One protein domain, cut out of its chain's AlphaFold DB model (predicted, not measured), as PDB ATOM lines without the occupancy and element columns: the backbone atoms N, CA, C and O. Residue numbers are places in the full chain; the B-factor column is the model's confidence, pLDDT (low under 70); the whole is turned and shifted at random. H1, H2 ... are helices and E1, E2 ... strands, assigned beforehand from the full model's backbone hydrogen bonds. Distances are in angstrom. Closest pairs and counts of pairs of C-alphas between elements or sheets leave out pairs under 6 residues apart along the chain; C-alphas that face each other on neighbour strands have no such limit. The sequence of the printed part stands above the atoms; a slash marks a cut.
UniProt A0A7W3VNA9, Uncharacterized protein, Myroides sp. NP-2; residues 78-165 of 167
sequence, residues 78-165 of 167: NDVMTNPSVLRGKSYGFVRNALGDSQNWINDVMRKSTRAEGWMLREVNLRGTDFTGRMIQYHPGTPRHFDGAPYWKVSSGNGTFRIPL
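What this domain is: This is residues 78 to 165 of the 167 residues of an uncharacterized protein of Myroides sp. NP-2 (UniProt A0A7W3VNA9). A twisted, five-stranded antiparallel sheet forms a wall, with the short helices H2 and H3 over parts of one face and H1 grazing the sheet. The printed part has 88 residues, with three named helices followed by five named strands, H1 H2 H3 E1 E2 E3 E4 E5. The sheet's order is E1 E2 E3 E4 E5, a meander in which each strand is the antiparallel neighbour of the one before, and the class is mixed, helices and strands. The whole is compact, with a radius of gyration of the C-alphas of 12.6 A and spans of 40 by 27 by 25 A.

Where its parts are: E3, residues 131 to 139, is the longest strand at 19.6 A and bends by 66 degrees at residue 134. E2 is residues 119 to 124, 16.2 A; E4 is residues 151 to 156, 16.7 A. The edge strands are E1, residues 105 to 109, 13.2 A, and E5, residues 160 to 164, 13.5 A, ending at C-alpha 164 (126.840, 117.779, 145.458). H3 is residues 92 to 99, 10.6 A; H2 is residues 84 to 87; H1 is residues 78 to 82, beginning at C-alpha 78 (113.504, 107.025, 154.981).

How they stand to each other: Four hairpins make the sheet: E1 and E2 have N 106 and O 122 at 2.8 A, E2 and E3 N 121 and O 136 at 2.8 A, E3 and E4 N 137 and O 153 at 2.8 A, and E4 and E5 N 152 and O 163 at 2.8 A, each within hydrogen-bond range. H3 is over E2 and, only just, with 3 C-alphas, over E3, at a height over the sheet of 9.6 A; it runs along the strands, at 4 degrees to E2 on the local plane. Its closest C-alphas to E3 are those of Tyr 92 and Tyr 138, 6.6 A. On the same face, H2 is only just over E4, with 3 C-alphas, at a height of 8.2 A. H1 only grazes the sheet with residues 80 to 82. H1 and H2 only just touch, with 3 pairs of C-alphas within 8 A, and only at the corner; the closest are those of Val 80 and Val 86, 6.3 A. H1 and H3 are apart. In H1 and H3 every O i to N i+4 pair is within hydrogen-bond range; H2 is too short for one.

The domain as a whole: The two C-alphas farthest apart, those of Arg 127 and Asp 147, are 40.0 A apart. The printed part has no cut, and the link from E3 to E4, 11 residues, is long. The mean pLDDT of the printed part is 94.9, and no printed residue is under 70.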
ATOM      1  N   ASN A  78     114.636 107.112 155.904       96.00
ATOM      2  CA  ASN A  78     113.504 107.025 154.981       96.00
ATOM      3  C   ASN A  78     113.304 108.333 154.209       96.00
ATOM      4  O   ASN A  78     113.075 108.280 153.006       96.00
ATOM      5  N   ASP A  79     113.503 109.488 154.849       96.44
ATOM      6  CA  ASP A  79     113.433 110.787 154.168       96.44
ATOM      7  C   ASP A  79     114.446 110.878 153.020       96.44
ATOM      8  O   ASP A  79     114.104 111.284 151.910       96.44
ATOM      9  N   VAL A  80     115.678 110.420 153.261       97.56
ATOM     10  CA  VAL A  80     116.741 110.377 152.246       97.56
ATOM     11  C   VAL A  80     116.418 109.399 151.124       97.56
ATOM     12  O   VAL A  80     116.682 109.677 149.957       97.56
ATOM     13  N   MET A  81     115.891 108.229 151.471       96.50
ATOM     14  CA  MET A  81     115.621 107.163 150.508       96.50
ATOM     15  C   MET A  81     114.425 107.500 149.615       96.50
ATOM     16  O   MET A  81     114.438 107.153 148.437       96.50
ATOM     17  N   THR A  82     113.432 108.210 150.154       95.81
ATOM     18  CA  THR A  82     112.289 108.741 149.407       95.81
ATOM     19  C   THR A  82     112.681 109.952 148.564       95.81
ATOM     20  O   THR A  82     112.301 110.033 147.399       95.81
ATOM     21  N   ASN A  83     113.460 110.884 149.121       96.19
ATOM     22  CA  ASN A  83     113.914 112.076 148.415       96.19
ATOM     23  C   ASN A  83     115.399 112.371 148.701       96.19
ATOM     24  O   ASN A  83     115.714 113.130 149.617       96.19
ATOM     25  N   PRO A  84     116.336 111.880 147.870       96.94
ATOM     26  CA  PRO A  84     117.767 112.101 148.087       96.94
ATOM     27  C   PRO A  84     118.193 113.576 148.070       96.94
ATOM     28  O   PRO A  84     119.263 113.916 148.578       96.94
ATOM     29  N   SER A  85     117.377 114.471 147.498       95.81
ATOM     30  CA  SER A  85     117.700 115.898 147.420       95.81
ATOM     31  C   SER A  85     117.707 116.604 148.780       95.81
ATOM     32  O   SER A  85     118.329 117.657 148.889       95.81
ATOM     33  N   VAL A  86     117.138 116.006 149.835       96.44
ATOM     34  CA  VAL A  86     117.223 116.546 151.210       96.44
ATOM     35  C   VAL A  86     118.660 116.623 151.743       96.44
ATOM     36  O   VAL A  86     118.937 117.377 152.673       96.44
ATOM     37  N   LEU A  87     119.591 115.869 151.144       97.00
ATOM     38  CA  LEU A  87     121.016 115.888 151.491       97.00
ATOM     39  C   LEU A  87     121.787 117.059 150.871       97.00
ATOM     40  O   LEU A  87     122.959 117.273 151.184       97.00
ATOM     41  N   ARG A  88     121.156 117.811 149.974       95.06
ATOM     42  CA  ARG A  88     121.772 118.937 149.279       95.06
ATOM     43  C   ARG A  88     122.309 119.971 150.270       95.06
ATOM     44  O   ARG A  88     121.583 120.427 151.150       95.06
ATOM     45  N   GLY A  89     123.593 120.308 150.139       93.56
ATOM     46  CA  GLY A  89     124.274 121.256 151.028       93.56
ATOM     47  C   GLY A  89     124.435 120.793 152.484       93.56
ATOM     48  O   GLY A  89     124.909 121.560 153.318       93.56
ATOM     49  N   LYS A  90     124.043 119.559 152.834       95.75
ATOM     50  CA  LYS A  90     124.198 119.045 154.201       95.75
ATOM     51  C   LYS A  90     125.619 118.538 154.414       95.75
ATOM     52  O   LYS A  90     126.126 117.740 153.626       95.75
ATOM     53  N   SER A  91     126.249 118.989 155.496       94.75
ATOM     54  CA  SER A  91     127.610 118.588 155.852       94.75
ATOM     55  C   SER A  91     127.668 117.136 156.331       94.75
ATOM     56  O   SER A  91     126.695 116.599 156.863       94.75
ATOM     57  N   TYR A  92     128.841 116.511 156.188       96.44
ATOM     58  CA  TYR A  92     129.109 115.166 156.703       96.44
ATOM     59  C   TYR A  92     128.712 115.011 158.178       96.44
ATOM     60  O   TYR A  92     127.969 114.093 158.517       96.44
ATOM     61  N   GLY A  93     129.169 115.927 159.039       96.62
ATOM     62  CA  GLY A  93     128.903 115.866 160.477       96.62
ATOM     63  C   GLY A  93     127.413 115.940 160.801       96.62
ATOM     64  O   GLY A  93     126.926 115.148 161.601       96.62
ATOM     65  N   PHE A  94     126.670 116.824 160.125       96.81
ATOM     66  CA  PHE A  94     125.226 116.949 160.325       96.81
ATOM     67  C   PHE A  94     124.487 115.654 159.968       96.81
ATOM     68  O   PHE A  94     123.737 115.125 160.783       96.81
ATOM     69  N   VAL A  95     124.734 115.109 158.773       97.94
ATOM     70  CA  VAL A  95     124.052 113.890 158.303       97.94
ATOM     71  C   VAL A  95     124.447 112.676 159.141       97.94
ATOM     72  O   VAL A  95     123.587 111.872 159.489       97.94
ATOM     73  N   ARG A  96     125.730 112.542 159.499       97.50
ATOM     74  CA  ARG A  96     126.200 111.439 160.343       97.50
ATOM     75  C   ARG A  96     125.571 111.486 161.731       97.50
ATOM     76  O   ARG A  96     125.158 110.445 162.215       97.50
ATOM     77  N   ASN A  97     125.464 112.662 162.344       97.50
ATOM     78  CA  ASN A  97     124.817 112.794 163.649       97.50
ATOM     79  C   ASN A  97     123.309 112.523 163.567       97.50
ATOM     80  O   ASN A  97     122.755 111.911 164.468       97.50
ATOM     81  N   ALA A  98     122.651 112.948 162.485       97.19
ATOM     82  CA  ALA A  98     121.217 112.740 162.308       97.19
ATOM     83  C   ALA A  98     120.851 111.272 162.031       97.19
ATOM     84  O   ALA A  98     119.803 110.808 162.465       97.19
ATOM     85  N   LEU A  99     121.683 110.548 161.273       98.25
ATOM     86  CA  LEU A  99     121.329 109.224 160.750       98.25
ATOM     87  C   LEU A  99     122.170 108.074 161.310       98.25
ATOM     88  O   LEU A  99     121.804 106.918 161.107       98.25
ATOM     89  N   GLY A 100     123.301 108.362 161.952       97.19
ATOM     90  CA  GLY A 100     124.323 107.372 162.301       97.19
ATOM     91  C   GLY A 100     123.820 106.235 163.184       97.19
ATOM     92  O   GLY A 100     124.305 105.118 163.035       97.19
ATOM     93  N   ASP A 101     122.808 106.494 164.011       97.38
ATOM     94  CA  ASP A 101     122.235 105.523 164.950       97.38
ATOM     95  C   ASP A 101     120.915 104.911 164.441       97.38
ATOM     96  O   ASP A 101     120.106 104.387 165.207       97.38
ATOM     97  N   SER A 102     120.670 104.978 163.128       97.62
ATOM     98  CA  SER A 102     119.454 104.428 162.524       97.62
ATOM     99  C   SER A 102     119.386 102.908 162.669       97.62
ATOM    100  O   SER A 102     120.315 102.180 162.321       97.62
ATOM    101  N   GLN A 103     118.236 102.409 163.121       96.31
ATOM    102  CA  GLN A 103     118.024 100.980 163.327       96.31
ATOM    103  C   GLN A 103     118.125 100.184 162.019       96.31
ATOM    104  O   GLN A 103     117.525 100.560 161.016       96.31
ATOM    105  N   ASN A 104     118.835  99.051 162.056       97.31
ATOM    106  CA  ASN A 104     119.172  98.209 160.897       97.31
ATOM    107  C   ASN A 104     120.088  98.889 159.866       97.31
ATOM    108  O   ASN A 104     120.161  98.452 158.718       97.31
ATOM    109  N   TRP A 105     120.826  99.925 160.272       98.19
ATOM    110  CA  TRP A 105     121.876 100.533 159.463       98.19
ATOM    111  C   TRP A 105     123.224 100.459 160.174       98.19
ATOM    112  O   TRP A 105     123.331 100.668 161.378       98.19
ATOM    113  N   ILE A 106     124.271 100.153 159.413       97.75
ATOM    114  CA  ILE A 106     125.635  99.990 159.915       97.75
ATOM    115  C   ILE A 106     126.519 101.101 159.355       97.75
ATOM    116  O   ILE A 106     126.548 101.335 158.143       97.75
ATOM    117  N   ASN A 107     127.267 101.753 160.246       97.94
ATOM    118  CA  ASN A 107     128.347 102.668 159.890       97.94
ATOM    119  C   ASN A 107     129.556 101.886 159.358       97.94
ATOM    120  O   ASN A 107     130.032 100.955 160.001       97.94
ATOM    121  N   ASP A 108     130.082 102.290 158.208       96.06
ATOM    122  CA  ASP A 108     131.232 101.668 157.550       96.06
ATOM    123  C   ASP A 108     132.082 102.732 156.828       96.06
ATOM    124  O   ASP A 108     131.742 103.919 156.779       96.06
ATOM    125  N   VAL A 109     133.206 102.305 156.258       94.50
ATOM    126  CA  VAL A 109     134.195 103.150 155.576       94.50
ATOM    127  C   VAL A 109     134.386 102.734 154.121       94.50
ATOM    128  O   VAL A 109     134.260 101.564 153.760       94.50
ATOM    129  N   MET A 110     134.704 103.682 153.241       92.00
ATOM    130  CA  MET A 110     134.929 103.404 151.818       92.00
ATOM    131  C   MET A 110     136.192 102.558 151.566       92.00
ATOM    132  O   MET A 110     137.269 103.089 151.329       92.00
ATOM    133  N   ARG A 111     136.059 101.228 151.515       85.00
ATOM    134  CA  ARG A 111     137.201 100.301 151.325       85.00
ATOM    135  C   ARG A 111     137.725 100.181 149.889       85.00
ATOM    136  O   ARG A 111     138.822  99.687 149.675       85.00
ATOM    137  N   LYS A 112     136.930 100.576 148.887       81.50
ATOM    138  CA  LYS A 112     137.261 100.420 147.451       81.50
ATOM    139  C   LYS A 112     137.767 101.707 146.792       81.50
ATOM    140  O   LYS A 112     137.702 101.840 145.573       81.50
ATOM    141  N   SER A 113     138.224 102.671 147.583       78.75
ATOM    142  CA  SER A 113     138.757 103.934 147.082       78.75
ATOM    143  C   SER A 113     140.250 104.007 147.359       78.75
ATOM    144  O   SER A 113     140.680 103.790 148.482       78.75
ATOM    145  N   THR A 114     141.036 104.328 146.333       79.25
ATOM    146  CA  THR A 114     142.482 104.572 146.457       79.25
ATOM    147  C   THR A 114     142.823 106.056 146.578       79.25
ATOM    148  O   THR A 114     143.989 106.406 146.717       79.25
ATOM    149  N   ARG A 115     141.826 106.946 146.471       79.56
ATOM    150  CA  ARG A 115     142.029 108.403 146.340       79.56
ATOM    151  C   ARG A 115     141.339 109.231 147.421       79.56
ATOM    152  O   ARG A 115     141.496 110.443 147.439       79.56
ATOM    153  N   ALA A 116     140.508 108.601 148.241       82.69
ATOM    154  CA  ALA A 116     139.599 109.284 149.146       82.69
ATOM    155  C   ALA A 116     139.078 108.323 150.212       82.69
ATOM    156  O   ALA A 116     138.599 107.242 149.867       82.69
ATOM    157  N   GLU A 117     139.083 108.756 151.465       89.06
ATOM    158  CA  GLU A 117     138.430 108.060 152.571       89.06
ATOM    159  C   GLU A 117     137.089 108.726 152.862       89.06
ATOM    160  O   GLU A 117     136.998 109.942 153.021       89.06
ATOM    161  N   GLY A 118     136.022 107.940 152.907       94.31
ATOM    162  CA  GLY A 118     134.693 108.462 153.184       94.31
ATOM    163  C   GLY A 118     133.874 107.503 154.019       94.31
ATOM    164  O   GLY A 118     134.289 106.380 154.316       94.31
ATOM    165  N   TRP A 119     132.698 107.977 154.395       97.62
ATOM    166  CA  TRP A 119     131.794 107.302 155.312       97.62
ATOM    167  C   TRP A 119     130.632 106.668 154.558       97.62
ATOM    168  O   TRP A 119     130.174 107.193 153.541       97.62
ATOM    169  N   MET A 120     130.143 105.542 155.064       97.81
ATOM    170  CA  MET A 120     128.966 104.861 154.548       97.81
ATOM    171  C   MET A 120     128.029 104.475 155.684       97.81
ATOM    172  O   MET A 120     128.466 104.046 156.745       97.81
ATOM    173  N   LEU A 121     126.736 104.547 155.402       98.44
ATOM    174  CA  LEU A 121     125.663 103.980 156.195       98.44
ATOM    175  C   LEU A 121     124.957 102.941 155.321       98.44
ATOM    176  O   LEU A 121     124.453 103.281 154.247       98.44
ATOM    177  N   ARG A 122     124.977 101.672 155.731       98.06
ATOM    178  CA  ARG A 122     124.486 100.533 154.936       98.06
ATOM    179  C   ARG A 122     123.350  99.828 155.642       98.06
ATOM    180  O   ARG A 122     123.502  99.464 156.802       98.06
ATOM    181  N   GLU A 123     122.257  99.593 154.936       98.25
ATOM    182  CA  GLU A 123     121.146  98.833 155.493       98.25
ATOM    183  C   GLU A 123     121.481  97.343 155.526       98.25
ATOM    184  O   GLU A 123     121.981  96.782 154.543       98.25
ATOM    185  N   VAL A 124     121.159  96.705 156.644       98.00
ATOM    186  CA  VAL A 124     121.131  95.251 156.786       98.00
ATOM    187  C   VAL A 124     119.694  94.747 156.824       98.00
ATOM    188  O   VAL A 124     118.772  95.467 157.202       98.00
ATOM    189  N   ASN A 125     119.491  93.497 156.418       96.94
ATOM    190  CA  ASN A 125     118.195  92.840 156.545       96.94
ATOM    191  C   ASN A 125     117.740  92.768 158.020       96.94
ATOM    192  O   ASN A 125     118.521  92.987 158.945       96.94
ATOM    193  N   LEU A 126     116.481  92.389 158.257       94.94
ATOM    194  CA  LEU A 126     115.916  92.287 159.614       94.94
ATOM    195  C   LEU A 126     116.666  91.307 160.535       94.94
ATOM    196  O   LEU A 126     116.525  91.377 161.751       94.94
ATOM    197  N   ARG A 127     117.451  90.385 159.964       94.69
ATOM    198  CA  ARG A 127     118.277  89.427 160.712       94.69
ATOM    199  C   ARG A 127     119.666  89.979 161.052       94.69
ATOM    200  O   ARG A 127     120.391  89.334 161.800       94.69
ATOM    201  N   GLY A 128     120.050  91.124 160.489       93.81
ATOM    202  CA  GLY A 128     121.368  91.734 160.648       93.81
ATOM    203  C   GLY A 128     122.504  91.009 159.920       93.81
ATOM    204  O   GLY A 128     123.665  91.295 160.195       93.81
ATOM    205  N   THR A 129     122.205  90.059 159.026       94.62
ATOM    206  CA  THR A 129     123.222  89.174 158.429       94.62
ATOM    207  C   THR A 129     123.746  89.668 157.089       94.62
ATOM    208  O   THR A 129     124.929  89.514 156.801       94.62
ATOM    209  N   ASP A 130     122.877  90.268 156.276       96.88
ATOM    210  CA  ASP A 130     123.175  90.593 154.883       96.88
ATOM    211  C   ASP A 130     122.836  92.047 154.576       96.88
ATOM    212  O   ASP A 130     121.807  92.562 155.022       96.88
ATOM    213  N   PHE A 131     123.675  92.698 153.769       96.50
ATOM    214  CA  PHE A 131     123.390  94.040 153.268       96.50
ATOM    215  C   PHE A 131     122.322  94.000 152.176       96.50
ATOM    216  O   PHE A 131     122.418  93.216 151.234       96.50
ATOM    217  N   THR A 132     121.351  94.910 152.244       96.81
ATOM    218  CA  THR A 132     120.250  94.978 151.262       96.81
ATOM    219  C   THR A 132     120.663  95.639 149.942       96.81
ATOM    220  O   THR A 132     119.932  95.594 148.957       96.81
ATOM    221  N   GLY A 133     121.826  96.299 149.917       96.12
ATOM    222  CA  GLY A 133     122.278  97.148 148.809       96.12
ATOM    223  C   GLY A 133     121.833  98.613 148.922       96.12
ATOM    224  O   GLY A 133     122.345  99.466 148.180       96.12
ATOM    225  N   ARG A 134     120.946  98.936 149.876       98.19
ATOM    226  CA  ARG A 134     120.619 100.321 150.230       98.19
ATOM    227  C   ARG A 134     121.755 100.950 151.031       98.19
ATOM    228  O   ARG A 134     122.346 100.329 151.916       98.19
ATOM    229  N   MET A 135     122.113 102.180 150.671       98.12
ATOM    230  CA  MET A 135     123.304 102.841 151.210       98.12
ATOM    231  C   MET A 135     123.216 104.361 151.088       98.12
ATOM    232  O   MET A 135     122.789 104.878 150.058       98.12
ATOM    233  N   ILE A 136     123.726 105.067 152.093       98.56
ATOM    234  CA  ILE A 136     124.091 106.485 152.021       98.56
ATOM    235  C   ILE A 136     125.607 106.562 152.177       98.56
ATOM    236  O   ILE A 136     126.166 105.972 153.091       98.56
ATOM    237  N   GLN A 137     126.291 107.251 151.277       98.00
ATOM    238  CA  GLN A 137     127.744 107.362 151.281       98.00
ATOM    239  C   GLN A 137     128.141 108.829 151.174       98.00
ATOM    240  O   GLN A 137     127.768 109.504 150.215       98.00
ATOM    241  N   TYR A 138     128.941 109.296 152.125       97.94
ATOM    242  CA  TYR A 138     129.701 110.528 151.977       97.94
ATOM    243  C   TYR A 138     130.966 110.241 151.175       97.94
ATOM    244  O   TYR A 138     131.711 109.313 151.495       97.94
ATOM    245  N   HIS A 139     131.231 111.052 150.159       96.19
ATOM    246  CA  HIS A 139     132.464 111.000 149.395       96.19
ATOM    247  C   HIS A 139     133.181 112.356 149.512       96.19
ATOM    248  O   HIS A 139     132.582 113.364 149.137       96.19
ATOM    249  N   PRO A 140     134.450 112.422 149.972       95.00
ATOM    250  CA  PRO A 140     135.150 113.702 150.159       95.00
ATOM    251  C   PRO A 140     135.506 114.382 148.830       95.00
ATOM    252  O   PRO A 140     135.716 115.582 148.789       95.00
ATOM    253  N   GLY A 141     135.550 113.614 147.741       93.50
ATOM    254  CA  GLY A 141     135.641 114.122 146.375       93.50
ATOM    255  C   GLY A 141     136.568 113.268 145.521       93.50
ATOM    256  O   GLY A 141     137.444 112.581 146.040       93.50
ATOM    257  N   THR A 142     136.353 113.256 144.208       90.12
ATOM    258  CA  THR A 142     137.365 112.809 143.236       90.12
ATOM    259  C   THR A 142     137.288 113.700 142.004       90.12
ATOM    260  O   THR A 142     136.185 114.135 141.675       90.12
ATOM    261  N   PRO A 143     138.382 113.883 141.242       90.81
ATOM    262  CA  PRO A 143     138.371 114.720 140.036       90.81
ATOM    263  C   PRO A 143     137.293 114.363 138.996       90.81
ATOM    264  O   PRO A 143     136.958 115.174 138.148       90.81
ATOM    265  N   ARG A 144     136.746 113.141 139.035       91.38
ATOM    266  CA  ARG A 144     135.721 112.670 138.091       91.38
ATOM    267  C   ARG A 144     134.331 113.264 138.351       91.38
ATOM    268  O   ARG A 144     133.483 113.223 137.464       91.38
ATOM    269  N   HIS A 145     134.052 113.717 139.568       91.50
ATOM    270  CA  HIS A 145     132.711 114.125 139.972       91.50
ATOM    271  C   HIS A 145     132.753 115.507 140.609       91.50
ATOM    272  O   HIS A 145     133.536 115.722 141.529       91.50
ATOM    273  N   PHE A 146     131.879 116.399 140.129       93.12
ATOM    274  CA  PHE A 146     131.662 117.737 140.689       93.12
ATOM    275  C   PHE A 146     132.968 118.520 140.902       93.12
ATOM    276  O   PHE A 146     133.177 119.087 141.967       93.12
ATOM    277  N   ASP A 147     133.885 118.462 139.933       93.38
ATOM    278  CA  ASP A 147     135.184 119.151 139.980       93.38
ATOM    279  C   ASP A 147     136.034 118.825 141.220       93.38
ATOM    280  O   ASP A 147     136.821 119.634 141.704       93.38
ATOM    281  N   GLY A 148     135.882 117.610 141.757       93.44
ATOM    282  CA  GLY A 148     136.589 117.188 142.963       93.44
ATOM    283  C   GLY A 148     135.906 117.584 144.267       93.44
ATOM    284  O   GLY A 148     136.416 117.217 145.322       93.44
ATOM    285  N   ALA A 149     134.758 118.261 144.222       94.62
ATOM    286  CA  ALA A 149     134.017 118.632 145.415       94.62
ATOM    287  C   ALA A 149     133.428 117.408 146.147       94.62
ATOM    288  O   ALA A 149     133.118 116.382 145.523       94.62
ATOM    289  N   PRO A 150     133.208 117.514 147.470       96.25
ATOM    290  CA  PRO A 150     132.473 116.512 148.219       96.25
ATOM    291  C   PRO A 150     131.039 116.332 147.717       96.25
ATOM    292  O   PRO A 150     130.370 117.274 147.281       96.25
ATOM    293  N   TYR A 151     130.531 115.109 147.841       97.12
ATOM    294  CA  TYR A 151     129.156 114.788 147.470       97.12
ATOM    295  C   TYR A 151     128.595 113.618 148.281       97.12
ATOM    296  O   TYR A 151     129.323 112.773 148.806       97.12
ATOM    297  N   TRP A 152     127.270 113.543 148.326       98.00
ATOM    298  CA  TRP A 152     126.527 112.387 148.804       98.00
ATOM    299  C   TRP A 152     126.229 111.430 147.660       98.00
ATOM    300  O   TRP A 152     125.864 111.851 146.564       98.00
ATOM    301  N   LYS A 153     126.326 110.129 147.915       97.38
ATOM    302  CA  LYS A 153     125.811 109.078 147.041       97.38
ATOM    303  C   LYS A 153     124.751 108.282 147.789       97.38
ATOM    304  O   LYS A 153     125.025 107.753 148.861       97.38
ATOM    305  N   VAL A 154     123.575 108.143 147.194       98.31
ATOM    306  CA  VAL A 154     122.475 107.336 147.731       98.31
ATOM    307  C   VAL A 154     122.226 106.171 146.788       98.31
ATOM    308  O   VAL A 154     122.120 106.372 145.582       98.31
ATOM    309  N   SER A 155     122.179 104.954 147.321       98.00
ATOM    310  CA  SER A 155     121.832 103.726 146.603       98.00
ATOM    311  C   SER A 155     120.522 103.180 147.148       98.00
ATOM    312  O   SER A 155     120.400 103.012 148.361       98.00
ATOM    313  N   SER A 156     119.583 102.850 146.263       95.31
ATOM    314  CA  SER A 156     118.347 102.136 146.612       95.31
ATOM    315  C   SER A 156     118.465 100.615 146.447       95.31
ATOM    316  O   SER A 156     117.475  99.909 146.595       95.31
ATOM    317  N   GLY A 157     119.647 100.106 146.085       91.56
ATOM    318  CA  GLY A 157     119.854  98.721 145.642       91.56
ATOM    319  C   GLY A 157     119.616  98.532 144.137       91.56
ATOM    320  O   GLY A 157     120.345  97.780 143.503       91.56
ATOM    321  N   ASN A 158     118.699  99.308 143.545       90.69
ATOM    322  CA  ASN A 158     118.360  99.242 142.113       90.69
ATOM    323  C   ASN A 158     118.928 100.408 141.286       90.69
ATOM    324  O   ASN A 158     118.885 100.390 140.060       90.69
ATOM    325  N   GLY A 159     119.450 101.444 141.942       94.50
ATOM    326  CA  GLY A 159     119.983 102.632 141.285       94.50
ATOM    327  C   GLY A 159     120.766 103.511 142.249       94.50
ATOM    328  O   GLY A 159     120.745 103.292 143.463       94.50
ATOM    329  N   THR A 160     121.478 104.505 141.708       96.81
ATOM    330  CA  THR A 160     122.274 105.432 142.523       96.81
ATOM    331  C   THR A 160     122.079 106.883 142.116       96.81
ATOM    332  O   THR A 160     122.161 107.204 140.933       96.81
ATOM    333  N   PHE A 161     121.944 107.757 143.108       96.88
ATOM    334  CA  PHE A 161     121.881 109.208 142.958       96.88
ATOM    335  C   PHE A 161     123.121 109.843 143.579       96.88
ATOM    336  O   PHE A 161     123.635 109.348 144.583       96.88
ATOM    337  N   ARG A 162     123.621 110.927 142.981       96.94
ATOM    338  CA  ARG A 162     124.748 111.707 143.506       96.94
ATOM    339  C   ARG A 162     124.308 113.152 143.704       96.94
ATOM    340  O   ARG A 162     123.715 113.724 142.795       96.94
ATOM    341  N   ILE A 163     124.588 113.715 144.874       97.06
ATOM    342  CA  ILE A 163     124.120 115.035 145.298       97.06
ATOM    343  C   ILE A 163     125.334 115.856 145.758       97.06
ATOM    344  O   ILE A 163     125.961 115.465 146.745       97.06
ATOM    345  N   PRO A 164     125.696 116.953 145.070       94.69
ATOM    346  CA  PRO A 164     126.840 117.779 145.458       94.69
ATOM    347  C   PRO A 164     126.590 118.513 146.783       94.69
ATOM    348  O   PRO A 164     125.444 118.828 147.122       94.69
ATOM    349  N   LEU A 165     127.668 118.795 147.527       92.94
ATOM    350  CA  LEU A 165     127.603 119.630 148.734       92.94
ATOM    351  C   LEU A 165     127.688 121.134 148.432       92.94
ATOM    352  O   LEU A 165     127.166 121.919 149.216       92.94
TER     353      LEU A 165